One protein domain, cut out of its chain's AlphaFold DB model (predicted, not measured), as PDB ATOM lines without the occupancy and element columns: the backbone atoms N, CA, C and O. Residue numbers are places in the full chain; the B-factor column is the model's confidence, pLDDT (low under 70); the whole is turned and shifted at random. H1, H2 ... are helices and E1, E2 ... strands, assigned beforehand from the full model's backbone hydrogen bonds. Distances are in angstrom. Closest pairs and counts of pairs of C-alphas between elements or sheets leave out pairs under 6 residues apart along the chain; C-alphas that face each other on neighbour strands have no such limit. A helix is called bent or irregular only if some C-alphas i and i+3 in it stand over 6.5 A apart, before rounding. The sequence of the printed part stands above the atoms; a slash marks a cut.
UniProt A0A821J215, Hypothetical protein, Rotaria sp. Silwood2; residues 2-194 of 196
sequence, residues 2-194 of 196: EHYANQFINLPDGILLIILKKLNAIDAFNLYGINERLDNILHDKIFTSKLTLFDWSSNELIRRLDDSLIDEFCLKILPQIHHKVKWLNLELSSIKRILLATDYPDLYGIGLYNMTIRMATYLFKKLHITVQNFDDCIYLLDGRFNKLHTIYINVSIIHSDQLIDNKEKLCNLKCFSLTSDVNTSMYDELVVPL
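Overview. This is residues 2 to 194 of the 196 residues of the protein "Hypothetical protein" of Rotaria sp. Silwood2 (UniProt A0A821J215). A twisted five-stranded sheet forms a wall with H7 and H8 over one face. Beyond its edge strand E1 the short helices H1 to H5 gather loosely, with H6 between H3 and H7; at the other end residues 160 to 169, of which 161 to 169 belong to H10, stick out. The 193 printed residues hold ten named helices and five named strands in the order H1 H2 H3 H4 H5 E1 H6 E2 H7 E3 H8 H9 E4 H10 E5, class mixed. The mixed sheet runs E1 E2 E3 E4 E5. The whole is compact, with a radius of gyration of the C-alphas of 18.7 A and spans of 59 by 42 by 27 A.

Along the chain. H1, residues 2 to 8, begins at C-alpha 2 (44.467, 16.027, 20.321). H2 is 13 to 20, H3 25 to 29, H4 36 to 42, H5 45 to 48 and E1 50 to 53. H6, 67 to 84, is 23.3 A long and has a kink of 71 degrees near residue 78. E2 is 87 to 91; H7, 92 to 101, is 15.1 A long. E3, 109 to 116, is 20.3 A long and bends by 54 degrees at residue 113. H8 is 117 to 126, H9 136 to 139, E4 150 to 156 (19.4 A) and H10 161 to 171 (17.7 A). E5, 187 to 193, ends at C-alpha 193 (35.895, 60.566, 10.733). H6, H7 and H10 are irregular: C-alphas 80 and 83 are 7.8 A apart, 93 and 96 7.3 A, and, only just, 162 and 165 6.9 A.

Arrangement. E1 and E2 are parallel (N 51 to O 87, 2.9 A), as are E2 and E3 (N 90 to O 111, 2.8 A) and E3 and E4 (N 112 to O 152, 2.8 A); E4 and E5 are antiparallel (N 153 to O 190, 2.9 A). E1 H6 E2, E2 H7 E3 and E3 H8 H9 E4 are strand-helix-strand units, parallel neighbour strands joined through helices, each with a right-handed crossover. In two layers, helices on one face of a sheet, H7 runs along the strands over E2 at a height over the sheet of 9.3 A, only just not over E1, on which 2 of its C-alphas fall. H8, on the same face, stands up from the sheet over E3. The hub, H6, touches H7 at a steep tilt of 52 degrees, with C-alphas 74 and 101 closest at 6.1 A. With residues 69 to 77 alone H6 touches H3 (C-alphas 26 and 69, 7.1 A), and with 81 to 84 it only just touches H5, with 3 pairs of C-alphas within 8 A (48 and 84 closest, 6.0 A). H3 only grazes the sheet. H2 is close to but not clearly touching H1 and H4; H9 and H10 are not on the sheet. Every O i to N i+4 pair is within hydrogen-bond range in H2, H3, H4 and H8, against 0 of 3 in H1 (O i to N i+3: 3 of 4), 9 of 14 in H6, 4 of 6 in H7 and 3 of 7 in H10 (O i to N i+3: 4 of 8); H5 and H9 are too short for such a pair.

Size, cuts and confidence. The C-alphas of Asn 10 and Asp 165, the two farthest apart, are 59.1 A apart. The printed part has no cut; the links E1 to H6 and H10 to E5 are long. Mean pLDDT of the printed part is 73.7, with residues 2 to 6, 118 to 144 and 155 to 194 under 70.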
ATOM      1  N   GLU A   2      44.661  16.787  21.576       52.75
ATOM      2  CA  GLU A   2      44.467  16.027  20.321       52.75
ATOM      3  C   GLU A   2      43.066  15.411  20.133       52.75
ATOM      4  O   GLU A   2      42.519  15.440  19.035       52.75
ATOM      5  N   HIS A   3      42.425  14.924  21.202       54.91
ATOM      6  CA  HIS A   3      41.126  14.246  21.089       54.91
ATOM      7  C   HIS A   3      39.951  15.180  20.716       54.91
ATOM      8  O   HIS A   3      38.954  14.721  20.160       54.91
ATOM      9  N   TYR A   4      40.062  16.483  20.997       58.75
ATOM     10  CA  TYR A   4      39.056  17.478  20.600       58.75
ATOM     11  C   TYR A   4      39.330  18.041  19.202       58.75
ATOM     12  O   TYR A   4      38.384  18.353  18.481       58.75
ATOM     13  N   ALA A   5      40.599  18.098  18.781       61.53
ATOM     14  CA  ALA A   5      40.982  18.572  17.449       61.53
ATOM     15  C   ALA A   5      40.313  17.748  16.333       61.53
ATOM     16  O   ALA A   5      39.802  18.312  15.367       61.53
ATOM     17  N   ASN A   6      40.194  16.427  16.516       66.44
ATOM     18  CA  ASN A   6      39.570  15.538  15.531       66.44
ATOM     19  C   ASN A   6      38.067  15.787  15.314       66.44
ATOM     20  O   ASN A   6      37.549  15.474  14.243       66.44
ATOM     21  N   GLN A   7      37.352  16.359  16.288       73.31
ATOM     22  CA  GLN A   7      35.924  16.666  16.124       73.31
ATOM     23  C   GLN A   7      35.699  17.929  15.283       73.31
ATOM     24  O   GLN A   7      34.725  17.997  14.535       73.31
ATOM     25  N   PHE A   8      36.622  18.895  15.341       74.38
ATOM     26  CA  PHE A   8      36.553  20.117  14.534       74.38
ATOM     27  C   PHE A   8      36.810  19.859  13.046       74.38
ATOM     28  O   PHE A   8      36.198  20.505  12.199       74.38
ATOM     29  N   ILE A   9      37.656  18.877  12.719       77.19
ATOM     30  CA  ILE A   9      38.047  18.570  11.333       77.19
ATOM     31  C   ILE A   9      36.849  18.151  10.465       77.19
ATOM     32  O   ILE A   9      36.852  18.403   9.263       77.19
ATOM     33  N   ASN A  10      35.797  17.577  11.054       87.25
ATOM     34  CA  ASN A  10      34.634  17.094  10.303       87.25
ATOM     35  C   ASN A  10      33.556  18.165  10.064       87.25
ATOM     36  O   ASN A  10      32.597  17.917   9.335       87.25
ATOM     37  N   LEU A  11      33.681  19.351  10.667       91.38
ATOM     38  CA  LEU A  11      32.704  20.422  10.478       91.38
ATOM     39  C   LEU A  11      32.878  21.078   9.100       91.38
ATOM     40  O   LEU A  11      34.016  21.234   8.664       91.38
ATOM     41  N   PRO A  12      31.805  21.513   8.414       93.69
ATOM     42  CA  PRO A  12      31.906  22.321   7.194       93.69
ATOM     43  C   PRO A  12      32.586  23.682   7.435       93.69
ATOM     44  O   PRO A  12      32.450  24.251   8.519       93.69
ATOM     45  N   ASP A  13      33.253  24.246   6.418       91.94
ATOM     46  CA  ASP A  13      34.018  25.509   6.540       91.94
ATOM     47  C   ASP A  13      33.167  26.666   7.062       91.94
ATOM     48  O   ASP A  13      33.606  27.429   7.919       91.94
ATOM     49  N   GLY A  14      31.917  26.763   6.604       90.31
ATOM     50  CA  GLY A  14      30.994  27.800   7.067       90.31
ATOM     51  C   GLY A  14      30.723  27.730   8.573       90.31
ATOM     52  O   GLY A  14      30.650  28.765   9.229       90.31
ATOM     53  N   ILE A  15      30.631  26.522   9.141       92.81
ATOM     54  CA  ILE A  15      30.423  26.333  10.582       92.81
ATOM     55  C   ILE A  15      31.696  26.675  11.354       92.81
ATOM     56  O   ILE A  15      31.624  27.378  12.360       92.81
ATOM     57  N   LEU A  16      32.860  26.243  10.859       91.38
ATOM     58  CA  LEU A  16      34.154  26.591  11.450       91.38
ATOM     59  C   LEU A  16      34.361  28.104  11.487       91.38
ATOM     60  O   LEU A  16      34.700  28.645  12.533       91.38
ATOM     61  N   LEU A  17      34.070  28.801  10.390       90.88
ATOM     62  CA  LEU A  17      34.181  30.253  10.316       90.88
ATOM     63  C   LEU A  17      33.266  30.953  11.330       90.88
ATOM     64  O   LEU A  17      33.687  31.919  11.962       90.88
ATOM     65  N   ILE A  18      32.032  30.469  11.516       91.38
ATOM     66  CA  ILE A  18      31.108  31.007  12.527       91.38
ATOM     67  C   ILE A  18      31.670  30.812  13.938       91.38
ATOM     68  O   ILE A  18      31.591  31.732  14.750       91.38
ATOM     69  N   ILE A  19      32.235  29.638  14.235       91.00
ATOM     70  CA  ILE A  19      32.828  29.352  15.547       91.00
ATOM     71  C   ILE A  19      34.053  30.236  15.780       91.00
ATOM     72  O   ILE A  19      34.118  30.921  16.796       91.00
ATOM     73  N   LEU A  20      34.985  30.282  14.825       90.94
ATOM     74  CA  LEU A  20      36.201  31.089  14.921       90.94
ATOM     75  C   LEU A  20      35.875  32.574  15.090       90.94
ATOM     76  O   LEU A  20      36.502  33.244  15.897       90.94
ATOM     77  N   LYS A  21      34.843  33.087  14.409       88.62
ATOM     78  CA  LYS A  21      34.386  34.478  14.570       88.62
ATOM     79  C   LYS A  21      33.809  34.813  15.942       88.62
ATOM     80  O   LYS A  21      33.672  35.993  16.252       88.62
ATOM     81  N   LYS A  22      33.416  33.810  16.728       89.81
ATOM     82  CA  LYS A  22      32.988  34.011  18.116       89.81
ATOM     83  C   LYS A  22      34.161  34.046  19.091       89.81
ATOM     84  O   LYS A  22      33.976  34.513  20.209       89.81
ATOM     85  N   LEU A  23      35.328  33.550  18.688       89.06
ATOM     86  CA  LEU A  23      36.553  33.666  19.469       89.06
ATOM     87  C   LEU A  23      37.140  35.068  19.286       89.06
ATOM     88  O   LEU A  23      36.967  35.694  18.234       89.06
ATOM     89  N   ASN A  24      37.864  35.562  20.291       85.75
ATOM     90  CA  ASN A  24      38.738  36.703  20.045       85.75
ATOM     91  C   ASN A  24      39.847  36.275  19.061       85.75
ATOM     92  O   ASN A  24      40.133  35.086  18.888       85.75
ATOM     93  N   ALA A  25      40.446  37.243  18.366       87.00
ATOM     94  CA  ALA A  25      41.385  36.922  17.295       87.00
ATOM     95  C   ALA A  25      42.588  36.115  17.814       87.00
ATOM     96  O   ALA A  25      43.024  35.188  17.143       87.00
ATOM     97  N   ILE A  26      43.079  36.415  19.019       85.56
ATOM     98  CA  ILE A  26      44.217  35.706  19.615       85.56
ATOM     99  C   ILE A  26      43.884  34.238  19.888       85.56
ATOM    100  O   ILE A  26      44.650  33.366  19.495       85.56
ATOM    101  N   ASP A  27      42.728  33.950  20.482       87.75
ATOM    102  CA  ASP A  27      42.288  32.580  20.755       87.75
ATOM    103  C   ASP A  27      42.124  31.776  19.469       87.75
ATOM    104  O   ASP A  27      42.505  30.607  19.408       87.75
ATOM    105  N   ALA A  28      41.599  32.403  18.416       89.69
ATOM    106  CA  ALA A  28      41.521  31.776  17.106       89.69
ATOM    107  C   ALA A  28      42.921  31.495  16.532       89.69
ATOM    108  O   ALA A  28      43.153  30.419  15.985       89.69
ATOM    109  N   PHE A  29      43.870  32.421  16.690       87.94
ATOM    110  CA  PHE A  29      45.242  32.249  16.213       87.94
ATOM    111  C   PHE A  29      46.083  31.291  17.058       87.94
ATOM    112  O   PHE A  29      47.041  30.734  16.534       87.94
ATOM    113  N   ASN A  30      45.693  30.989  18.296       88.00
ATOM    114  CA  ASN A  30      46.279  29.880  19.056       88.00
ATOM    115  C   ASN A  30      46.009  28.512  18.401       88.00
ATOM    116  O   ASN A  30      46.648  27.523  18.752       88.00
ATOM    117  N   LEU A  31      45.072  28.442  17.444       89.44
ATOM    118  CA  LEU A  31      44.827  27.251  16.629       89.44
ATOM    119  C   LEU A  31      45.711  27.181  15.376       89.44
ATOM    120  O   LEU A  31      45.649  26.190  14.644       89.44
ATOM    121  N   TYR A  32      46.520  28.210  15.123       90.38
ATOM    122  CA  TYR A  32      47.393  28.265  13.963       90.38
ATOM    123  C   TYR A  32      48.469  27.174  14.015       90.38
ATOM    124  O   TYR A  32      49.106  26.951  15.045       90.38
ATOM    125  N   GLY A  33      48.686  26.494  12.890       88.31
ATOM    126  CA  GLY A  33      49.640  25.397  12.752       88.31
ATOM    127  C   GLY A  33      49.150  24.060  13.313       88.31
ATOM    128  O   GLY A  33      49.854  23.059  13.189       88.31
ATOM    129  N   ILE A  34      47.949  24.004  13.904       89.81
ATOM    130  CA  ILE A  34      47.337  22.736  14.335       89.81
ATOM    131  C   ILE A  34      46.802  21.966  13.123       89.81
ATOM    132  O   ILE A  34      46.858  20.735  13.086       89.81
ATOM    133  N   ASN A  35      46.238  22.674  12.141       90.19
ATOM    134  CA  ASN A  35      45.605  22.064  10.981       90.19
ATOM    135  C   ASN A  35      45.602  23.020   9.780       90.19
ATOM    136  O   ASN A  35      45.077  24.125   9.872       90.19
ATOM    137  N   GLU A  36      46.079  22.546   8.629       92.12
ATOM    138  CA  GLU A  36      46.186  23.344   7.397       92.12
ATOM    139  C   GLU A  36      44.847  23.961   6.953       92.12
ATOM    140  O   GLU A  36      44.790  25.098   6.486       92.12
ATOM    141  N   ARG A  37      43.730  23.247   7.138       93.19
ATOM    142  CA  ARG A  37      42.399  23.767   6.806       93.19
ATOM    143  C   ARG A  37      42.000  24.918   7.729       93.19
ATOM    144  O   ARG A  37      41.421  25.890   7.251       93.19
ATOM    145  N   LEU A  38      42.310  24.833   9.025       91.19
ATOM    146  CA  LEU A  38      42.088  25.945   9.956       91.19
ATOM    147  C   LEU A  38      42.982  27.132   9.609       91.19
ATOM    148  O   LEU A  38      42.489  28.256   9.585       91.19
ATOM    149  N   ASP A  39      44.243  26.885   9.263       92.56
ATOM    150  CA  ASP A  39      45.176  27.936   8.854       92.56
ATOM    151  C   ASP A  39      44.641  28.695   7.639       92.56
ATOM    152  O   ASP A  39      44.606  29.927   7.648       92.56
ATOM    153  N   ASN A  40      44.112  27.977   6.644       93.31
ATOM    154  CA  ASN A  40      43.469  28.577   5.476       93.31
ATOM    155  C   ASN A  40      42.279  29.472   5.860       93.31
ATOM    156  O   ASN A  40      42.156  30.581   5.336       93.31
ATOM    157  N   ILE A  41      41.434  29.044   6.806       92.75
ATOM    158  CA  ILE A  41      40.298  29.848   7.290       92.75
ATOM    159  C   ILE A  41      40.780  31.074   8.076       92.75
ATOM    160  O   ILE A  41      40.258  32.172   7.888       92.75
ATOM    161  N   LEU A  42      41.794  30.919   8.930       92.56
ATOM    162  CA  LEU A  42      42.391  32.014   9.698       92.56
ATOM    163  C   LEU A  42      43.080  33.048   8.801       92.56
ATOM    164  O   LEU A  42      43.198  34.205   9.196       92.56
ATOM    165  N   HIS A  43      43.492  32.660   7.592       93.94
ATOM    166  CA  HIS A  43      44.033  33.552   6.566       93.94
ATOM    167  C   HIS A  43      42.958  34.132   5.640       93.94
ATOM    168  O   HIS A  43      43.270  35.003   4.818       93.94
ATOM    169  N   ASP A  44      41.709  33.680   5.740       93.69
ATOM    170  CA  ASP A  44      40.629  34.171   4.899       93.69
ATOM    171  C   ASP A  44      40.313  35.641   5.215       93.69
ATOM    172  O   ASP A  44      40.386  36.115   6.356       93.69
ATOM    173  N   LYS A  45      39.955  36.404   4.183       93.62
ATOM    174  CA  LYS A  45      39.649  37.835   4.304       93.62
ATOM    175  C   LYS A  45      38.444  38.099   5.211       93.62
ATOM    176  O   LYS A  45      38.378  39.138   5.869       93.62
ATOM    177  N   ILE A  46      37.485  37.178   5.256       91.06
ATOM    178  CA  ILE A  46      36.287  37.273   6.089       91.06
ATOM    179  C   ILE A  46      36.655  37.261   7.580       91.06
ATOM    180  O   ILE A  46      35.938  37.877   8.375       91.06
ATOM    181  N   PHE A  47      37.756  36.598   7.949       90.81
ATOM    182  CA  PHE A  47      38.296  36.581   9.307       90.81
ATOM    183  C   PHE A  47      39.292  37.728   9.544       90.81
ATOM    184  O   PHE A  47      39.157  38.491  10.495       90.81
ATOM    185  N   THR A  48      40.252  37.908   8.635       94.62
ATOM    186  CA  THR A  48      41.403  38.814   8.821       94.62
ATOM    187  C   THR A  48      41.117  40.292   8.572       94.62
ATOM    188  O   THR A  48      41.870  41.144   9.035       94.62
ATOM    189  N   SER A  49      40.040  40.635   7.858       96.00
ATOM    190  CA  SER A  49      39.771  42.036   7.502       96.00
ATOM    191  C   SER A  49      39.495  42.934   8.705       96.00
ATOM    192  O   SER A  49      39.871  44.104   8.675       96.00
ATOM    193  N   LYS A  50      38.878  42.413   9.766       95.31
ATOM    194  CA  LYS A  50      38.635  43.146  11.010       95.31
ATOM    195  C   LYS A  50      39.130  42.315  12.182       95.31
ATOM    196  O   LYS A  50      38.495  41.328  12.540       95.31
ATOM    197  N   LEU A  51      40.231  42.740  12.789       94.69
ATOM    198  CA  LEU A  51      40.814  42.065  13.942       94.69
ATOM    199  C   LEU A  51      40.494  42.828  15.222       94.69
ATOM    200  O   LEU A  51      40.672  44.046  15.289       94.69
ATOM    201  N   THR A  52      40.060  42.094  16.243       93.50
ATOM    202  CA  THR A  52      39.906  42.603  17.606       93.50
ATOM    203  C   THR A  52      40.916  41.911  18.503       93.50
ATOM    204  O   THR A  52      40.835  40.706  18.725       93.50
ATOM    205  N   LEU A  53      41.894  42.691  18.964       92.62
ATOM    206  CA  LEU A  53      43.033  42.260  19.767       92.62
ATOM    207  C   LEU A  53      42.852  42.781  21.193       92.62
ATOM    208  O   LEU A  53      43.631  43.591  21.693       92.62
ATOM    209  N   PHE A  54      41.766  42.322  21.806       90.44
ATOM    210  CA  PHE A  54      41.467  42.359  23.233       90.44
ATOM    211  C   PHE A  54      40.302  41.400  23.502       90.44
ATOM    212  O   PHE A  54      39.620  40.977  22.563       90.44
ATOM    213  N   ASP A  55      40.075  41.058  24.766       88.44
ATOM    214  CA  ASP A  55      38.979  40.172  25.153       88.44
ATOM    215  C   ASP A  55      37.811  40.963  25.762       88.44
ATOM    216  O   ASP A  55      38.014  41.898  26.543       88.44
ATOM    217  N   TRP A  56      36.584  40.590  25.399       82.00
ATOM    218  CA  TRP A  56      35.373  41.137  26.001       82.00
ATOM    219  C   TRP A  56      34.971  40.236  27.158       82.00
ATOM    220  O   TRP A  56      34.527  39.106  26.963       82.00
ATOM    221  N   SER A  57      35.094  40.737  28.382       79.88
ATOM    222  CA  SER A  57      34.521  40.017  29.514       79.88
ATOM    223  C   SER A  57      32.991  40.066  29.478       79.88
ATOM    224  O   SER A  57      32.395  40.979  28.908       79.88
ATOM    225  N   SER A  58      32.348  39.125  30.174       77.44
ATOM    226  CA  SER A  58      30.888  39.089  30.366       77.44
ATOM    227  C   SER A  58      30.300  40.369  30.964       77.44
ATOM    228  O   SER A  58      29.099  40.584  30.867       77.44
ATOM    229  N   ASN A  59      31.134  41.198  31.596       78.88
ATOM    230  CA  ASN A  59      30.733  42.448  32.233       78.88
ATOM    231  C   ASN A  59      31.046  43.659  31.344       78.88
ATOM    232  O   ASN A  59      31.235  44.752  31.864       78.88
ATOM    233  N   GLU A  60      31.234  43.442  30.039       73.00
ATOM    234  CA  GLU A  60      31.596  44.464  29.044       73.00
ATOM    235  C   GLU A  60      32.946  45.153  29.312       73.00
ATOM    236  O   GLU A  60      33.364  46.046  28.579       73.00
ATOM    237  N   LEU A  61      33.697  44.688  30.318       79.69
ATOM    238  CA  LEU A  61      35.051  45.156  30.569       79.69
ATOM    239  C   LEU A  61      35.989  44.566  29.523       79.69
ATOM    240  O   LEU A  61      36.025  43.346  29.319       79.69
ATOM    241  N   ILE A  62      36.795  45.437  28.934       83.88
ATOM    242  CA  ILE A  62      37.858  45.063  28.012       83.88
ATOM    243  C   ILE A  62      39.031  44.533  28.825       83.88
ATOM    244  O   ILE A  62      39.630  45.249  29.631       83.88
ATOM    245  N   ARG A  63      39.342  43.256  28.628       85.88
ATOM    246  CA  ARG A  63      40.486  42.601  29.250       85.88
ATOM    247  C   ARG A  63      41.699  42.730  28.346       85.88
ATOM    248  O   ARG A  63      41.650  42.443  27.148       85.88
ATOM    249  N   ARG A  64      42.798  43.148  28.967       86.31
ATOM    250  CA  ARG A  64      44.120  43.148  28.356       86.31
ATOM    251  C   ARG A  64      44.540  41.713  28.054       86.31
ATOM    252  O   ARG A  64      44.378  40.827  28.892       86.31
ATOM    253  N   LEU A  65      45.097  41.518  26.868       88.44
ATOM    254  CA  LEU A  65      45.713  40.257  26.474       88.44
ATOM    255  C   LEU A  65      47.095  40.125  27.109       88.44
ATOM    256  O   LEU A  65      47.773  41.125  27.356       88.44
ATOM    257  N   ASP A  66      47.510  38.884  27.348       90.88
ATOM    258  CA  ASP A  66      48.867  38.592  27.800       90.88
ATOM    259  C   ASP A  66      49.880  39.124  26.777       90.88
ATOM    260  O   ASP A  66      49.713  38.979  25.561       90.88
ATOM    261  N   ASP A  67      50.946  39.746  27.276       90.75
ATOM    262  CA  ASP A  67      52.003  40.266  26.428       90.75
ATOM    263  C   ASP A  67      52.654  39.146  25.609       90.75
ATOM    264  O   ASP A  67      52.907  39.344  24.426       90.75
ATOM    265  N   SER A  68      52.846  37.956  26.170       92.25
ATOM    266  CA  SER A  68      53.429  36.828  25.435       92.25
ATOM    267  C   SER A  68      52.617  36.444  24.189       92.25
ATOM    268  O   SER A  68      53.190  36.240  23.119       92.25
ATOM    269  N   LEU A  69      51.285  36.452  24.292       90.62
ATOM    270  CA  LEU A  69      50.383  36.154  23.177       90.62
ATOM    271  C   LEU A  69      50.434  37.233  22.093       90.62
ATOM    272  O   LEU A  69      50.413  36.921  20.904       90.62
ATOM    273  N   ILE A  70      50.529  38.506  22.488       92.00
ATOM    274  CA  ILE A  70      50.685  39.609  21.532       92.00
ATOM    275  C   ILE A  70      52.021  39.491  20.791       92.00
ATOM    276  O   ILE A  70      52.051  39.694  19.579       92.00
ATOM    277  N   ASP A  71      53.118  39.163  21.484       92.38
ATOM    278  CA  ASP A  71      54.427  38.995  20.838       92.38
ATOM    279  C   ASP A  71      54.398  37.837  19.847       92.38
ATOM    280  O   ASP A  71      54.843  37.986  18.708       92.38
ATOM    281  N   GLU A  72      53.829  36.701  20.244       91.88
ATOM    282  CA  GLU A  72      53.699  35.546  19.367       91.88
ATOM    283  C   GLU A  72      52.850  35.858  18.130       91.88
ATOM    284  O   GLU A  72      53.263  35.562  17.004       91.88
ATOM    285  N   PHE A  73      51.708  36.525  18.318       92.69
ATOM    286  CA  PHE A  73      50.862  36.980  17.221       92.69
ATOM    287  C   PHE A  73      51.623  37.912  16.267       92.69
ATOM    288  O   PHE A  73      51.626  37.683  15.054       92.69
ATOM    289  N   CYS A  74      52.306  38.927  16.803       93.50
ATOM    290  CA  CYS A  74      53.072  39.899  16.024       93.50
ATOM    291  C   CYS A  74      54.231  39.262  15.245       93.50
ATOM    292  O   CYS A  74      54.536  39.718  14.146       93.50
ATOM    293  N   LEU A  75      54.872  38.227  15.793       93.69
ATOM    294  CA  LEU A  75      56.024  37.573  15.170       93.69
ATOM    295  C   LEU A  75      55.631  36.496  14.157       93.69
ATOM    296  O   LEU A  75      56.288  36.364  13.128       93.69
ATOM    297  N   LYS A  76      54.593  35.703  14.445       92.56
ATOM    298  CA  LYS A  76      54.263  34.513  13.645       92.56
ATOM    299  C   LYS A  76      53.126  34.750  12.664       92.56
ATOM    300  O   LYS A  76      53.208  34.318  11.518       92.56
ATOM    301  N   ILE A  77      52.058  35.400  13.110       93.50
ATOM    302  CA  ILE A  77      50.786  35.439  12.381       93.50
ATOM    303  C   ILE A  77      50.661  36.724  11.586       93.50
ATOM    304  O   ILE A  77      50.383  36.715  10.387       93.50
ATOM    305  N   LEU A  78      50.887  37.847  12.260       94.25
ATOM    306  CA  LEU A  78      50.689  39.168  11.703       94.25
ATOM    307  C   LEU A  78      51.450  39.389  10.376       94.25
ATOM    308  O   LEU A  78      50.814  39.873   9.435       94.25
ATOM    309  N   PRO A  79      52.721  38.958  10.208       94.69
ATOM    310  CA  PRO A  79      53.445  39.104   8.941       94.69
ATOM    311  C   PRO A  79      52.811  38.355   7.761       94.69
ATOM    312  O   PRO A  79      53.111  38.657   6.612       94.69
ATOM    313  N   GLN A  80      51.922  37.396   8.015       95.12
ATOM    314  CA  GLN A  80      51.247  36.622   6.972       95.12
ATOM    315  C   GLN A  80      49.899  37.227   6.565       95.12
ATOM    316  O   GLN A  80      49.432  37.021   5.444       95.12
ATOM    317  N   ILE A  81      49.267  38.000   7.456       95.69
ATOM    318  CA  ILE A  81      47.900  38.507   7.257       95.69
ATOM    319  C   ILE A  81      47.798  40.029   7.159       95.69
ATOM    320  O   ILE A  81      46.750  40.519   6.748       95.69
ATOM    321  N   HIS A  82      48.844  40.789   7.500       95.19
ATOM    322  CA  HIS A  82      48.792  42.256   7.626       95.19
ATOM    323  C   HIS A  82      48.217  42.983   6.400       95.19
ATOM    324  O   HIS A  82      47.450  43.931   6.543       95.19
ATOM    325  N   HIS A  83      48.514  42.504   5.189       95.62
ATOM    326  CA  HIS A  83      48.008  43.072   3.938       95.62
ATOM    327  C   HIS A  83      46.495  42.877   3.743       95.62
ATOM    328  O   HIS A  83      45.891  43.558   2.926       95.62
ATOM    329  N   LYS A  84      45.865  41.960   4.485       96.50
ATOM    330  CA  LYS A  84      44.412  41.719   4.468       96.50
ATOM    331  C   LYS A  84      43.680  42.508   5.550       96.50
ATOM    332  O   LYS A  84      42.457  42.644   5.467       96.50
ATOM    333  N   VAL A  85      44.407  43.006   6.553       96.25
ATOM    334  CA  VAL A  85      43.842  43.715   7.700       96.25
ATOM    335  C   VAL A  85      43.405  45.106   7.272       96.25
ATOM    336  O   VAL A  85      44.195  45.935   6.824       96.25
ATOM    337  N   LYS A  86      42.112  45.355   7.440       96.00
ATOM    338  CA  LYS A  86      41.446  46.595   7.065       96.00
ATOM    339  C   LYS A  86      41.052  47.413   8.295       96.00
ATOM    340  O   LYS A  86      41.119  48.639   8.263       96.00
ATOM    341  N   TRP A  87      40.699  46.745   9.387       95.75
ATOM    342  CA  TRP A  87      40.328  47.374  10.647       95.75
ATOM    343  C   TRP A  87      41.004  46.690  11.837       95.75
ATOM    344  O   TRP A  87      40.970  45.462  11.939       95.75
ATOM    345  N   LEU A  88      41.560  47.482  12.755       94.44
ATOM    346  CA  LEU A  88      42.178  47.004  13.996       94.44
ATOM    347  C   LEU A  88      41.493  47.596  15.222       94.44
ATOM    348  O   LEU A  88      41.501  48.801  15.413       94.44
ATOM    349  N   ASN A  89      40.956  46.740  16.079       94.06
ATOM    350  CA  ASN A  89      40.447  47.087  17.399       94.06
ATOM    351  C   ASN A  89      41.504  46.705  18.441       94.06
ATOM    352  O   ASN A  89      41.780  45.519  18.622       94.06
ATOM    353  N   LEU A  90      42.105  47.696  19.096       91.12
ATOM    354  CA  LEU A  90      43.274  47.547  19.958       91.12
ATOM    355  C   LEU A  90      43.024  48.120  21.351       91.12
ATOM    356  O   LEU A  90      42.430  49.188  21.507       91.12
ATOM    357  N   GLU A  91      43.579  47.460  22.360       88.69
ATOM    358  CA  GLU A  91      43.801  48.075  23.665       88.69
ATOM    359  C   GLU A  91      45.033  48.996  23.613       88.69
ATOM    360  O   GLU A  91      46.014  48.719  22.912       88.69
ATOM    361  N   LEU A  92      45.007  50.092  24.377       81.12
ATOM    362  CA  LEU A  92      46.069  51.103  24.382       81.12
ATOM    363  C   LEU A  92      47.466  50.523  24.650       81.12
ATOM    364  O   LEU A  92      48.439  50.934  24.011       81.12
ATOM    365  N   SER A  93      47.571  49.567  25.577       82.50
ATOM    366  CA  SER A  93      48.850  48.952  25.950       82.50
ATOM    367  C   SER A  93      49.532  48.236  24.771       82.50
ATOM    368  O   SER A  93      50.762  48.185  24.695       82.50
ATOM    369  N   SER A  94      48.745  47.742  23.810       86.94
ATOM    370  CA  SER A  94      49.209  46.914  22.695       86.94
ATOM    371  C   SER A  94      49.485  47.708  21.415       86.94
ATOM    372  O   SER A  94      50.176  47.199  20.530       86.94
ATOM    373  N   ILE A  95      49.013  48.963  21.315       85.00
ATOM    374  CA  ILE A  95      49.120  49.807  20.106       85.00
ATOM    375  C   ILE A  95      50.543  49.825  19.563       85.00
ATOM    376  O   ILE A  95      50.767  49.522  18.394       85.00
ATOM    377  N   LYS A  96      51.514  50.178  20.414       80.81
ATOM    378  CA  LYS A  96      52.904  50.347  19.980       80.81
ATOM    379  C   LYS A  96      53.461  49.050  19.397       80.81
ATOM    380  O   LYS A  96      54.204  49.098  18.429       80.81
ATOM    381  N   ARG A  97      53.119  47.905  19.981       87.56
ATOM    382  CA  ARG A  97      53.653  46.608  19.555       87.56
ATOM    383  C   ARG A  97      53.033  46.178  18.232       87.56
ATOM    384  O   ARG A  97      53.765  45.838  17.316       87.56
ATOM    385  N   ILE A  98      51.716  46.297  18.099       89.06
ATOM    386  CA  ILE A  98      50.984  45.835  16.912       89.06
ATOM    387  C   ILE A  98      51.183  46.773  15.717       89.06
ATOM    388  O   ILE A  98      51.430  46.307  14.606       89.06
ATOM    389  N   LEU A  99      51.118  48.093  15.923       85.69
ATOM    390  CA  LEU A  99      51.271  49.063  14.833       85.69
ATOM    391  C   LEU A  99      52.722  49.224  14.362       85.69
ATOM    392  O   LEU A  99      52.936  49.685  13.248       85.69
ATOM    393  N   LEU A 100      53.716  48.879  15.189       84.38
ATOM    394  CA  LEU A 100      55.125  48.917  14.778       84.38
ATOM    395  C   LEU A 100      55.655  47.571  14.277       84.38
ATOM    396  O   LEU A 100      56.746  47.552  13.716       84.38
ATOM    397  N   ALA A 101      54.925  46.470  14.468       88.75
ATOM    398  CA  ALA A 101      55.379  45.145  14.045       88.75
ATOM    399  C   ALA A 101      55.437  44.983  12.518       88.75
ATOM    400  O   ALA A 101      56.241  44.199  12.019       88.75
ATOM    401  N   THR A 102      54.587  45.687  11.767       90.69
ATOM    402  CA  THR A 102      54.507  45.568  10.305       90.69
ATOM    403  C   THR A 102      53.802  46.774   9.681       90.69
ATOM    404  O   THR A 102      53.208  47.590  10.388       90.69
ATOM    405  N   ASP A 103      53.838  46.861   8.353       90.44
ATOM    406  CA  ASP A 103      53.086  47.845   7.579       90.44
ATOM    407  C   ASP A 103      51.687  47.322   7.260       90.44
ATOM    408  O   ASP A 103      51.511  46.152   6.939       90.44
ATOM    409  N   TYR A 104      50.675  48.186   7.275       91.44
ATOM    410  CA  TYR A 104      49.303  47.779   6.976       91.44
ATOM    411  C   TYR A 104      48.771  48.524   5.749       91.44
ATOM    412  O   TYR A 104      48.075  49.533   5.887       91.44
ATOM    413  N   PRO A 105      49.074  48.042   4.532       91.38
ATOM    414  CA  PRO A 105      48.822  48.793   3.305       91.38
ATOM    415  C   PRO A 105      47.335  49.022   3.009       91.38
ATOM    416  O   PRO A 105      47.016  49.899   2.210       91.38
ATOM    417  N   ASP A 106      46.435  48.242   3.614       93.69
ATOM    418  CA  ASP A 106      44.983  48.307   3.410       93.69
ATOM    419  C   ASP A 106      44.202  48.727   4.667       93.69
ATOM    420  O   ASP A 106      42.966  48.680   4.671       93.69
ATOM    421  N   LEU A 107      44.896  49.174   5.719       92.62
ATOM    422  CA  LEU A 107      44.249  49.617   6.951       92.62
ATOM    423  C   LEU A 107      43.485  50.920   6.714       92.62
ATOM    424  O   LEU A 107      44.077  51.965   6.448       92.62
ATOM    425  N   TYR A 108      42.162  50.852   6.845       90.31
ATOM    426  CA  TYR A 108      41.268  52.001   6.716       90.31
ATOM    427  C   TYR A 108      40.774  52.510   8.068       90.31
ATOM    428  O   TYR A 108      40.380  53.673   8.156       90.31
ATOM    429  N   GLY A 109      40.817  51.692   9.126       88.00
ATOM    430  CA  GLY A 109      40.402  52.158  10.442       88.00
ATOM    431  C   GLY A 109      41.052  51.481  11.640       88.00
ATOM    432  O   GLY A 109      41.484  50.328  11.585       88.00
ATOM    433  N   ILE A 110      41.119  52.234  12.734       90.12
ATOM    434  CA  ILE A 110      41.655  51.792  14.022       90.12
ATOM    435  C   ILE A 110      40.656  52.167  15.117       90.12
ATOM    436  O   ILE A 110      40.265  53.324  15.216       90.12
ATOM    437  N   GLY A 111      40.268  51.205  15.949       90.81
ATOM    438  CA  GLY A 111      39.548  51.416  17.200       90.81
ATOM    439  C   GLY A 111      40.482  51.275  18.394       90.81
ATOM    440  O   GLY A 111      41.118  50.237  18.551       90.81
ATOM    441  N   LEU A 112      40.572  52.302  19.232       86.94
ATOM    442  CA  LEU A 112      41.389  52.332  20.442       86.94
ATOM    443  C   LEU A 112      40.496  52.260  21.668       86.94
ATOM    444  O   LEU A 112      39.598  53.082  21.828       86.94
ATOM    445  N   TYR A 113      40.767  51.298  22.540       87.31
ATOM    446  CA  TYR A 113      39.908  50.985  23.671       87.31
ATOM    447  C   TYR A 113      40.630  51.063  25.014       87.31
ATOM    448  O   TYR A 113      41.862  50.994  25.090       87.31
ATOM    449  N   ASN A 114      39.824  51.182  26.077       82.75
ATOM    450  CA  ASN A 114      40.263  51.326  27.466       82.75
ATOM    451  C   ASN A 114      41.227  52.509  27.665       82.75
ATOM    452  O   ASN A 114      42.213  52.441  28.402       82.75
ATOM    453  N   MET A 115      40.962  53.607  26.958       76.69
ATOM    454  CA  MET A 115      41.770  54.810  27.051       76.69
ATOM    455  C   MET A 115      41.235  55.697  28.176       76.69
ATOM    456  O   MET A 115      40.079  56.108  28.155       76.69
ATOM    457  N   THR A 116      42.078  56.045  29.149       75.50
ATOM    458  CA  THR A 116      41.705  57.079  30.131       75.50
ATOM    459  C   THR A 116      41.753  58.462  29.481       75.50
ATOM    460  O   THR A 116      42.597  58.705  28.618       75.50
ATOM    461  N   ILE A 117      40.939  59.419  29.942       70.81
ATOM    462  CA  ILE A 117      40.979  60.813  29.445       70.81
ATOM    463  C   ILE A 117      42.396  61.394  29.533       70.81
ATOM    464  O   ILE A 117      42.858  62.076  28.619       70.81
ATOM    465  N   ARG A 118      43.124  61.109  30.622       66.88
ATOM    466  CA  ARG A 118      44.502  61.579  30.806       66.88
ATOM    467  C   ARG A 118      45.443  60.978  29.766       66.88
ATOM    468  O   ARG A 118      46.294  61.700  29.256       66.88
ATOM    469  N   MET A 119      45.293  59.693  29.450       66.50
ATOM    470  CA  MET A 119      46.072  59.029  28.404       66.50
ATOM    471  C   MET A 119      45.703  59.540  27.020       66.50
ATOM    472  O   MET A 119      46.619  59.835  26.268       66.50
ATOM    473  N   ALA A 120      44.415  59.725  26.720       68.56
ATOM    474  CA  ALA A 120      43.955  60.346  25.481       68.56
ATOM    475  C   ALA A 120      44.584  61.730  25.315       68.56
ATOM    476  O   ALA A 120      45.270  61.997  24.338       68.56
ATOM    477  N   THR A 121      44.464  62.574  26.342       65.12
ATOM    478  CA  THR A 121      45.040  63.924  26.371       65.12
ATOM    479  C   THR A 121      46.563  63.899  26.264       65.12
ATOM    480  O   THR A 121      47.143  64.757  25.609       65.12
ATOM    481  N   TYR A 122      47.234  62.945  26.917       67.00
ATOM    482  CA  TYR A 122      48.685  62.783  26.832       67.00
ATOM    483  C   TYR A 122      49.120  62.334  25.443       67.00
ATOM    484  O   TYR A 122      50.091  62.882  24.934       67.00
ATOM    485  N   LEU A 123      48.402  61.381  24.838       65.31
ATOM    486  CA  LEU A 123      48.581  60.998  23.446       65.31
ATOM    487  C   LEU A 123      48.442  62.270  22.611       65.31
ATOM    488  O   LEU A 123      49.424  62.714  22.042       65.31
ATOM    489  N   PHE A 124      47.296  62.947  22.652       64.06
ATOM    490  CA  PHE A 124      47.061  64.142  21.849       64.06
ATOM    491  C   PHE A 124      48.149  65.210  22.036       64.06
ATOM    492  O   PHE A 124      48.727  65.672  21.061       64.06
ATOM    493  N   LYS A 125      48.544  65.520  23.277       59.84
ATOM    494  CA  LYS A 125      49.614  66.493  23.565       59.84
ATOM    495  C   LYS A 125      50.991  66.062  23.067       59.84
ATOM    496  O   LYS A 125      51.688  66.865  22.458       59.84
ATOM    497  N   LYS A 126      51.418  64.831  23.363       56.91
ATOM    498  CA  LYS A 126      52.749  64.321  22.988       56.91
ATOM    499  C   LYS A 126      52.884  64.165  21.483       56.91
ATOM    500  O   LYS A 126      53.969  64.287  20.932       56.91
ATOM    501  N   LEU A 127      51.767  63.867  20.850       49.84
ATOM    502  CA  LEU A 127      51.667  63.682  19.427       49.84
ATOM    503  C   LEU A 127      51.425  65.007  18.687       49.84
ATOM    504  O   LEU A 127      51.188  64.987  17.488       49.84
ATOM    505  N   HIS A 128      51.472  66.140  19.401       49.69
ATOM    506  CA  HIS A 128      51.177  67.478  18.886       49.69
ATOM    507  C   HIS A 128      49.819  67.605  18.190       49.69
ATOM    508  O   HIS A 128      49.593  68.570  17.476       49.69
ATOM    509  N   ILE A 129      48.890  66.695  18.478       46.69
ATOM    510  CA  ILE A 129      47.506  66.774  18.039       46.69
ATOM    511  C   ILE A 129      46.856  67.888  18.844       46.69
ATOM    512  O   ILE A 129      46.362  67.699  19.963       46.69
ATOM    513  N   THR A 130      46.872  69.091  18.282       43.88
ATOM    514  CA  THR A 130      45.921  70.099  18.723       43.88
ATOM    515  C   THR A 130      44.557  69.594  18.298       43.88
ATOM    516  O   THR A 130      44.304  69.381  17.125       43.88
ATOM    517  N   VAL A 131      43.644  69.370  19.241       46.31
ATOM    518  CA  VAL A 131      42.326  68.780  18.929       46.31
ATOM    519  C   VAL A 131      41.447  69.705  18.050       46.31
ATOM    520  O   VAL A 131      40.304  69.390  17.736       46.31
ATOM    521  N   GLN A 132      41.990  70.854  17.638       38.88
ATOM    522  CA  GLN A 132      41.453  71.706  16.583       38.88
ATOM    523  C   GLN A 132      41.747  71.173  15.172       38.88
ATOM    524  O   GLN A 132      41.017  71.542  14.257       38.88
ATOM    525  N   ASN A 133      42.759  70.314  14.987       42.97
ATOM    526  CA  ASN A 133      43.140  69.772  13.688       42.97
ATOM    527  C   ASN A 133      43.566  68.292  13.782       42.97
ATOM    528  O   ASN A 133      44.575  67.941  14.389       42.97
ATOM    529  N   PHE A 134      42.767  67.403  13.189       44.75
ATOM    530  CA  PHE A 134      42.988  65.950  13.219       44.75
ATOM    531  C   PHE A 134      44.126  65.486  12.292       44.75
ATOM    532  O   PHE A 134      44.577  64.345  12.401       44.75
ATOM    533  N   ASP A 135      44.614  66.373  11.423       40.66
ATOM    534  CA  ASP A 135      45.715  66.121  10.487       40.66
ATOM    535  C   ASP A 135      47.032  65.780  11.205       40.66
ATOM    536  O   ASP A 135      47.842  65.003  10.701       40.66
ATOM    537  N   ASP A 136      47.210  66.246  12.442       41.28
ATOM    538  CA  ASP A 136      48.378  65.935  13.270       41.28
ATOM    539  C   ASP A 136      48.428  64.447  13.688       41.28
ATOM    540  O   ASP A 136      49.508  63.874  13.851       41.28
ATOM    541  N   CYS A 137      47.273  63.761  13.768       45.91
ATOM    542  CA  CYS A 137      47.214  62.311  14.007       45.91
ATOM    543  C   CYS A 137      47.877  61.518  12.868       45.91
ATOM    544  O   CYS A 137      48.383  60.417  13.090       45.91
ATOM    545  N   ILE A 138      47.870  62.070  11.649       46.31
ATOM    546  CA  ILE A 138      48.399  61.437  10.437       46.31
ATOM    547  C   ILE A 138      49.937  61.468  10.435       46.31
ATOM    548  O   ILE A 138      50.564  60.523   9.952       46.31
ATOM    549  N   TYR A 139      50.566  62.475  11.052       43.19
ATOM    550  CA  TYR A 139      52.031  62.575  11.133       43.19
ATOM    551  C   TYR A 139      52.678  61.485  12.003       43.19
ATOM    552  O   TYR A 139      53.809  61.075  11.759       43.19
ATOM    553  N   LEU A 140      51.948  60.941  12.975       44.97
ATOM    554  CA  LEU A 140      52.409  59.835  13.834       44.97
ATOM    555  C   LEU A 140      52.457  58.489  13.141       44.97
ATOM    556  O   LEU A 140      53.129  57.557  13.579       44.97
ATOM    557  N   LEU A 141      51.669  58.395  12.083       55.00
ATOM    558  CA  LEU A 141      51.549  57.233  11.244       55.00
ATOM    559  C   LEU A 141      52.610  57.254  10.146       55.00
ATOM    560  O   LEU A 141      52.483  56.469   9.220       55.00
ATOM    561  N   ASP A 142      53.639  58.111  10.264       57.53
ATOM    562  CA  ASP A 142      54.919  58.109   9.533       57.53
ATOM    563  C   ASP A 142      54.785  57.801   8.028       57.53
ATOM    564  O   ASP A 142      55.554  57.040   7.451       57.53
ATOM    565  N   GLY A 143      53.700  58.273   7.401       60.59
ATOM    566  CA  GLY A 143      53.308  57.917   6.028       60.59
ATOM    567  C   GLY A 143      52.856  56.459   5.793       60.59
ATOM    568  O   GLY A 143      52.265  56.172   4.751       60.59
ATOM    569  N   ARG A 144      53.055  55.547   6.751       64.31
ATOM    570  CA  ARG A 144      52.739  54.105   6.689       64.31
ATOM    571  C   ARG A 144      51.255  53.787   6.558       64.31
ATOM    572  O   ARG A 144      50.897  52.747   6.017       64.31
ATOM    573  N   PHE A 145      50.384  54.681   7.014       71.50
ATOM    574  CA  PHE A 145      48.936  54.470   6.986       71.50
ATOM    575  C   PHE A 145      48.233  55.481   6.077       71.50
ATOM    576  O   PHE A 145      47.213  56.078   6.422       71.50
ATOM    577  N   ASN A 146      48.771  55.662   4.872       70.88
ATOM    578  CA  ASN A 146      48.235  56.555   3.843       70.88
ATOM    579  C   ASN A 146      46.794  56.228   3.389       70.88
ATOM    580  O   ASN A 146      46.187  57.038   2.685       70.88
ATOM    581  N   LYS A 147      46.217  55.091   3.799       79.12
ATOM    582  CA  LYS A 147      44.808  54.719   3.586       79.12
ATOM    583  C   LYS A 147      43.935  54.800   4.839       79.12
ATOM    584  O   LYS A 147      42.744  54.523   4.740       79.12
ATOM    585  N   LEU A 148      44.462  55.228   5.989       77.94
ATOM    586  CA  LEU A 148      43.642  55.380   7.188       77.94
ATOM    587  C   LEU A 148      42.597  56.482   6.972       77.94
ATOM    588  O   LEU A 148      42.920  57.572   6.489       77.94
ATOM    589  N   HIS A 149      41.337  56.169   7.265       77.81
ATOM    590  CA  HIS A 149      40.171  57.047   7.100       77.81
ATOM    591  C   HIS A 149      39.379  57.212   8.398       77.81
ATOM    592  O   HIS A 149      38.571  58.129   8.524       77.81
ATOM    593  N   THR A 150      39.557  56.325   9.376       75.00
ATOM    594  CA  THR A 150      38.756  56.367  10.601       75.00
ATOM    595  C   THR A 150      39.593  56.026  11.817       75.00
ATOM    596  O   THR A 150      40.294  55.014  11.842       75.00
ATOM    597  N   ILE A 151      39.477  56.855  12.852       78.62
ATOM    598  CA  ILE A 151      39.976  56.537  14.186       78.62
ATOM    599  C   ILE A 151      38.780  56.569  15.132       78.62
ATOM    600  O   ILE A 151      38.111  57.588  15.293       78.62
ATOM    601  N   TYR A 152      38.503  55.424  15.738       81.06
ATOM    602  CA  TYR A 152      37.518  55.269  16.794       81.06
ATOM    603  C   TYR A 152      38.247  55.246  18.135       81.06
ATOM    604  O   TYR A 152      39.240  54.535  18.286       81.06
ATOM    605  N   ILE A 153      37.788  56.033  19.103       75.62
ATOM    606  CA  ILE A 153      38.388  56.091  20.436       75.62
ATOM    607  C   ILE A 153      37.282  55.856  21.458       75.62
ATOM    608  O   ILE A 153      36.375  56.666  21.615       75.62
ATOM    609  N   ASN A 154      37.372  54.745  22.177       77.38
ATOM    610  CA  ASN A 154      36.526  54.463  23.323       77.38
ATOM    611  C   ASN A 154      37.249  54.931  24.591       77.38
ATOM    612  O   ASN A 154      38.315  54.411  24.953       77.38
ATOM    613  N   VAL A 155      36.685  55.955  25.232       69.69
ATOM    614  CA  VAL A 155      37.258  56.571  26.427       69.69
ATOM    615  C   VAL A 155      36.462  56.104  27.637       69.69
ATOM    616  O   VAL A 155      35.265  56.358  27.741       69.69
ATOM    617  N   SER A 156      37.129  55.452  28.586       66.69
ATOM    618  CA  SER A 156      36.501  55.117  29.861       66.69
ATOM    619  C   SER A 156      36.499  56.354  30.761       66.69
ATOM    620  O   SER A 156      37.548  56.844  31.199       66.69
ATOM    621  N   ILE A 157      35.307  56.892  31.033       58.62
ATOM    622  CA  ILE A 157      35.139  57.963  32.014       58.62
ATOM    623  C   ILE A 157      34.947  57.309  33.375       58.62
ATOM    624  O   ILE A 157      33.858  56.889  33.751       58.62
ATOM    625  N   ILE A 158      36.031  57.222  34.141       56.56
ATOM    626  CA  ILE A 158      35.918  56.894  35.559       56.56
ATOM    627  C   ILE A 158      35.298  58.124  36.224       56.56
ATOM    628  O   ILE A 158      35.948  59.169  36.292       56.56
ATOM    629  N   HIS A 159      34.037  58.018  36.657       50.38
ATOM    630  CA  HIS A 159      33.344  59.062  37.409       50.38
ATOM    631  C   HIS A 159      34.131  59.392  38.681       50.38
ATOM    632  O   HIS A 159      34.022  58.728  39.706       50.38
ATOM    633  N   SER A 160      34.959  60.423  38.587       45.72
ATOM    634  CA  SER A 160      35.421  61.194  39.727       45.72
ATOM    635  C   SER A 160      34.570  62.459  39.747       45.72
ATOM    636  O   SER A 160      34.345  63.065  38.696       45.72
ATOM    637  N   ASP A 161      34.100  62.873  40.923       50.34
ATOM    638  CA  ASP A 161      33.264  64.071  41.100       50.34
ATOM    639  C   ASP A 161      33.919  65.361  40.550       50.34
ATOM    640  O   ASP A 161      33.260  66.379  40.371       50.34
ATOM    641  N   GLN A 162      35.209  65.314  40.196       49.94
ATOM    642  CA  GLN A 162      35.964  66.409  39.579       49.94
ATOM    643  C   GLN A 162      35.786  66.531  38.048       49.94
ATOM    644  O   GLN A 162      36.379  67.420  37.436       49.94
ATOM    645  N   LEU A 163      35.025  65.645  37.393       48.84
ATOM    646  CA  LEU A 163      34.889  65.613  35.925       48.84
ATOM    647  C   LEU A 163      33.709  66.412  35.356       48.84
ATOM    648  O   LEU A 163      33.689  66.640  34.144       48.84
ATOM    649  N   ILE A 164      32.773  66.879  36.189       52.53
ATOM    650  CA  ILE A 164      31.608  67.661  35.733       52.53
ATOM    651  C   ILE A 164      32.062  68.937  34.995       52.53
ATOM    652  O   ILE A 164      31.576  69.205  33.898       52.53
ATOM    653  N   ASP A 165      33.105  69.618  35.483       51.94
ATOM    654  CA  ASP A 165      33.678  70.823  34.851       51.94
ATOM    655  C   ASP A 165      34.415  70.565  33.522       51.94
ATOM    656  O   ASP A 165      34.634  71.478  32.723       51.94
ATOM    657  N   ASN A 166      34.833  69.325  33.253       47.62
ATOM    658  CA  ASN A 166      35.537  68.981  32.012       47.62
ATOM    659  C   ASN A 166      34.600  68.448  30.923       47.62
ATOM    660  O   ASN A 166      34.997  68.411  29.756       47.62
ATOM    661  N   LYS A 167      33.360  68.081  31.273       49.47
ATOM    662  CA  LYS A 167      32.357  67.613  30.310       49.47
ATOM    663  C   LYS A 167      32.009  68.716  29.300       49.47
ATOM    664  O   LYS A 167      32.023  68.460  28.101       49.47
ATOM    665  N   GLU A 168      31.860  69.965  29.755       48.28
ATOM    666  CA  GLU A 168      31.676  71.133  28.872       48.28
ATOM    667  C   GLU A 168      32.869  71.382  27.936       48.28
ATOM    668  O   GLU A 168      32.689  71.790  26.788       48.28
ATOM    669  N   LYS A 169      34.102  71.096  28.376       47.41
ATOM    670  CA  LYS A 169      35.300  71.255  27.531       47.41
ATOM    671  C   LYS A 169      35.408  70.179  26.451       47.41
ATOM    672  O   LYS A 169      35.910  70.474  25.370       47.41
ATOM    673  N   LEU A 170      34.932  68.963  26.726       43.50
ATOM    674  CA  LEU A 170      34.908  67.852  25.768       43.50
ATOM    675  C   LEU A 170      33.787  68.011  24.727       43.50
ATOM    676  O   LEU A 170      34.031  67.754  23.554       43.50
ATOM    677  N   CYS A 171      32.615  68.537  25.104       42.62
ATOM    678  CA  CYS A 171      31.510  68.809  24.168       42.62
ATOM    679  C   CYS A 171      31.849  69.828  23.061       42.62
ATOM    680  O   CYS A 171      31.211  69.830  22.012       42.62
ATOM    681  N   ASN A 172      32.865  70.678  23.254       37.62
ATOM    682  CA  ASN A 172      33.307  71.649  22.243       37.62
ATOM    683  C   ASN A 172      34.123  71.028  21.094       37.62
ATOM    684  O   ASN A 172      34.493  71.717  20.141       37.62
ATOM    685  N   LEU A 173      34.397  69.725  21.154       39.34
ATOM    686  CA  LEU A 173      34.996  68.968  20.066       39.34
ATOM    687  C   LEU A 173      33.883  68.447  19.151       39.34
ATOM    688  O   LEU A 173      33.062  67.632  19.552       39.34
ATOM    689  N   LYS A 174      33.863  68.902  17.894       35.97
ATOM    690  CA  LYS A 174      32.798  68.641  16.901       35.97
ATOM    691  C   LYS A 174      32.540  67.161  16.537       35.97
ATOM    692  O   LYS A 174      31.723  66.908  15.660       35.97
ATOM    693  N   CYS A 175      33.212  66.198  17.168       37.78
ATOM    694  CA  CYS A 175      33.087  64.766  16.866       37.78
ATOM    695  C   CYS A 175      32.413  63.936  17.976       37.78
ATOM    696  O   CYS A 175      32.372  62.716  17.865       37.78
ATOM    697  N   PHE A 176      31.892  64.548  19.043       37.03
ATOM    698  CA  PHE A 176      31.249  63.804  20.132       37.03
ATOM    699  C   PHE A 176      29.784  63.474  19.819       37.03
ATOM    700  O   PHE A 176      28.959  64.377  19.689       37.03
ATOM    701  N   SER A 177      29.435  62.184  19.791       35.31
ATOM    702  CA  SER A 177      28.070  61.732  20.075       35.31
ATOM    703  C   SER A 177      28.044  61.138  21.481       35.31
ATOM    704  O   SER A 177      28.452  60.000  21.689       35.31
ATOM    705  N   LEU A 178      27.593  61.920  22.459       35.44
ATOM    706  CA  LEU A 178      27.347  61.437  23.818       35.44
ATOM    707  C   LEU A 178      25.958  60.790  23.857       35.44
ATOM    708  O   LEU A 178      24.953  61.497  23.805       35.44
ATOM    709  N   THR A 179      25.885  59.464  23.948       33.94
ATOM    710  CA  THR A 179      24.637  58.755  24.268       33.94
ATOM    711  C   THR A 179      24.614  58.469  25.762       33.94
ATOM    712  O   THR A 179      25.320  57.585  26.237       33.94
ATOM    713  N   SER A 180      23.832  59.243  26.516       33.44
ATOM    714  CA  SER A 180      23.657  59.021  27.949       33.44
ATOM    715  C   SER A 180      22.454  58.135  28.236       33.44
ATOM    716  O   SER A 180      21.328  58.625  28.176       33.44
ATOM    717  N   ASP A 181      22.700  56.887  28.632       30.66
ATOM    718  CA  ASP A 181      21.715  56.074  29.343       30.66
ATOM    719  C   ASP A 181      22.154  55.920  30.802       30.66
ATOM    720  O   ASP A 181      23.147  55.283  31.151       30.66
ATOM    721  N   VAL A 182      21.407  56.592  31.671       35.66
ATOM    722  CA  VAL A 182      21.633  56.650  33.113       35.66
ATOM    723  C   VAL A 182      21.143  55.329  33.709       35.66
ATOM    724  O   VAL A 182      19.939  55.207  33.903       35.66
ATOM    725  N   ASN A 183      22.026  54.334  33.919       32.38
ATOM    726  CA  ASN A 183      21.974  53.340  35.029       32.38
ATOM    727  C   ASN A 183      22.899  52.103  34.905       32.38
ATOM    728  O   ASN A 183      22.832  51.205  35.743       32.38
ATOM    729  N   THR A 184      23.829  52.056  33.960       36.06
ATOM    730  CA  THR A 184      24.930  51.070  33.925       36.06
ATOM    731  C   THR A 184      26.236  51.813  33.650       36.06
ATOM    732  O   THR A 184      26.190  52.955  33.206       36.06
ATOM    733  N   SER A 185      27.399  51.245  33.990       39.59
ATOM    734  CA  SER A 185      28.713  51.871  33.752       39.59
ATOM    735  C   SER A 185      28.788  52.472  32.340       39.59
ATOM    736  O   SER A 185      28.881  51.731  31.366       39.59
ATOM    737  N   MET A 186      28.686  53.802  32.232       42.66
ATOM    738  CA  MET A 186      28.593  54.496  30.948       42.66
ATOM    739  C   MET A 186      29.969  54.524  30.282       42.66
ATOM    740  O   MET A 186      30.901  55.159  30.779       42.66
ATOM    741  N   TYR A 187      30.090  53.842  29.147       47.12
ATOM    742  CA  TYR A 187      31.165  54.079  28.192       47.12
ATOM    743  C   TYR A 187      30.697  55.158  27.215       47.12
ATOM    744  O   TYR A 187      29.678  54.981  26.554       47.12
ATOM    745  N   ASP A 188      31.432  56.265  27.127       51.44
ATOM    746  CA  ASP A 188      31.175  57.294  26.120       51.44
ATOM    747  C   ASP A 188      31.961  56.955  24.844       51.44
ATOM    748  O   ASP A 188      33.175  56.715  24.874       51.44
ATOM    749  N   GLU A 189      31.267  56.922  23.706       49.38
ATOM    750  CA  GLU A 189      31.864  56.610  22.407       49.38
ATOM    751  C   GLU A 189      32.287  57.883  21.662       49.38
ATOM    752  O   GLU A 189      31.503  58.821  21.502       49.38
ATOM    753  N   LEU A 190      33.524  57.910  21.153       50.44
ATOM    754  CA  LEU A 190      34.011  58.972  20.276       50.44
ATOM    755  C   LEU A 190      34.385  58.387  18.909       50.44
ATOM    756  O   LEU A 190      35.416  57.729  18.747       50.44
ATOM    757  N   VAL A 191      33.551  58.655  17.903       51.50
ATOM    758  CA  VAL A 191      33.840  58.328  16.502       51.50
ATOM    759  C   VAL A 191      34.372  59.582  15.820       51.50
ATOM    760  O   VAL A 191      33.647  60.568  15.709       51.50
ATOM    761  N   VAL A 192      35.610  59.548  15.320       52.19
ATOM    762  CA  VAL A 192      36.159  60.677  14.562       52.19
ATOM    763  C   VAL A 192      36.417  60.271  13.108       52.19
ATOM    764  O   VAL A 192      37.349  59.504  12.836       52.19
ATOM    765  N   PRO A 193      35.599  60.746  12.147       45.34
ATOM    766  CA  PRO A 193      35.895  60.566  10.733       45.34
ATOM    767  C   PRO A 193      37.104  61.427  10.339       45.34
ATOM    768  O   PRO A 193      37.159  62.610  10.675       45.34
ATOM    769  N   LEU A 194      38.063  60.853   9.603       45.56
ATOM    770  CA  LEU A 194      39.148  61.625   8.996       45.56
ATOM    771  C   LEU A 194      38.623  62.217   7.685       45.56
ATOM    772  O   LEU A 194      38.463  61.502   6.695       45.56
TER     773      LEU A 194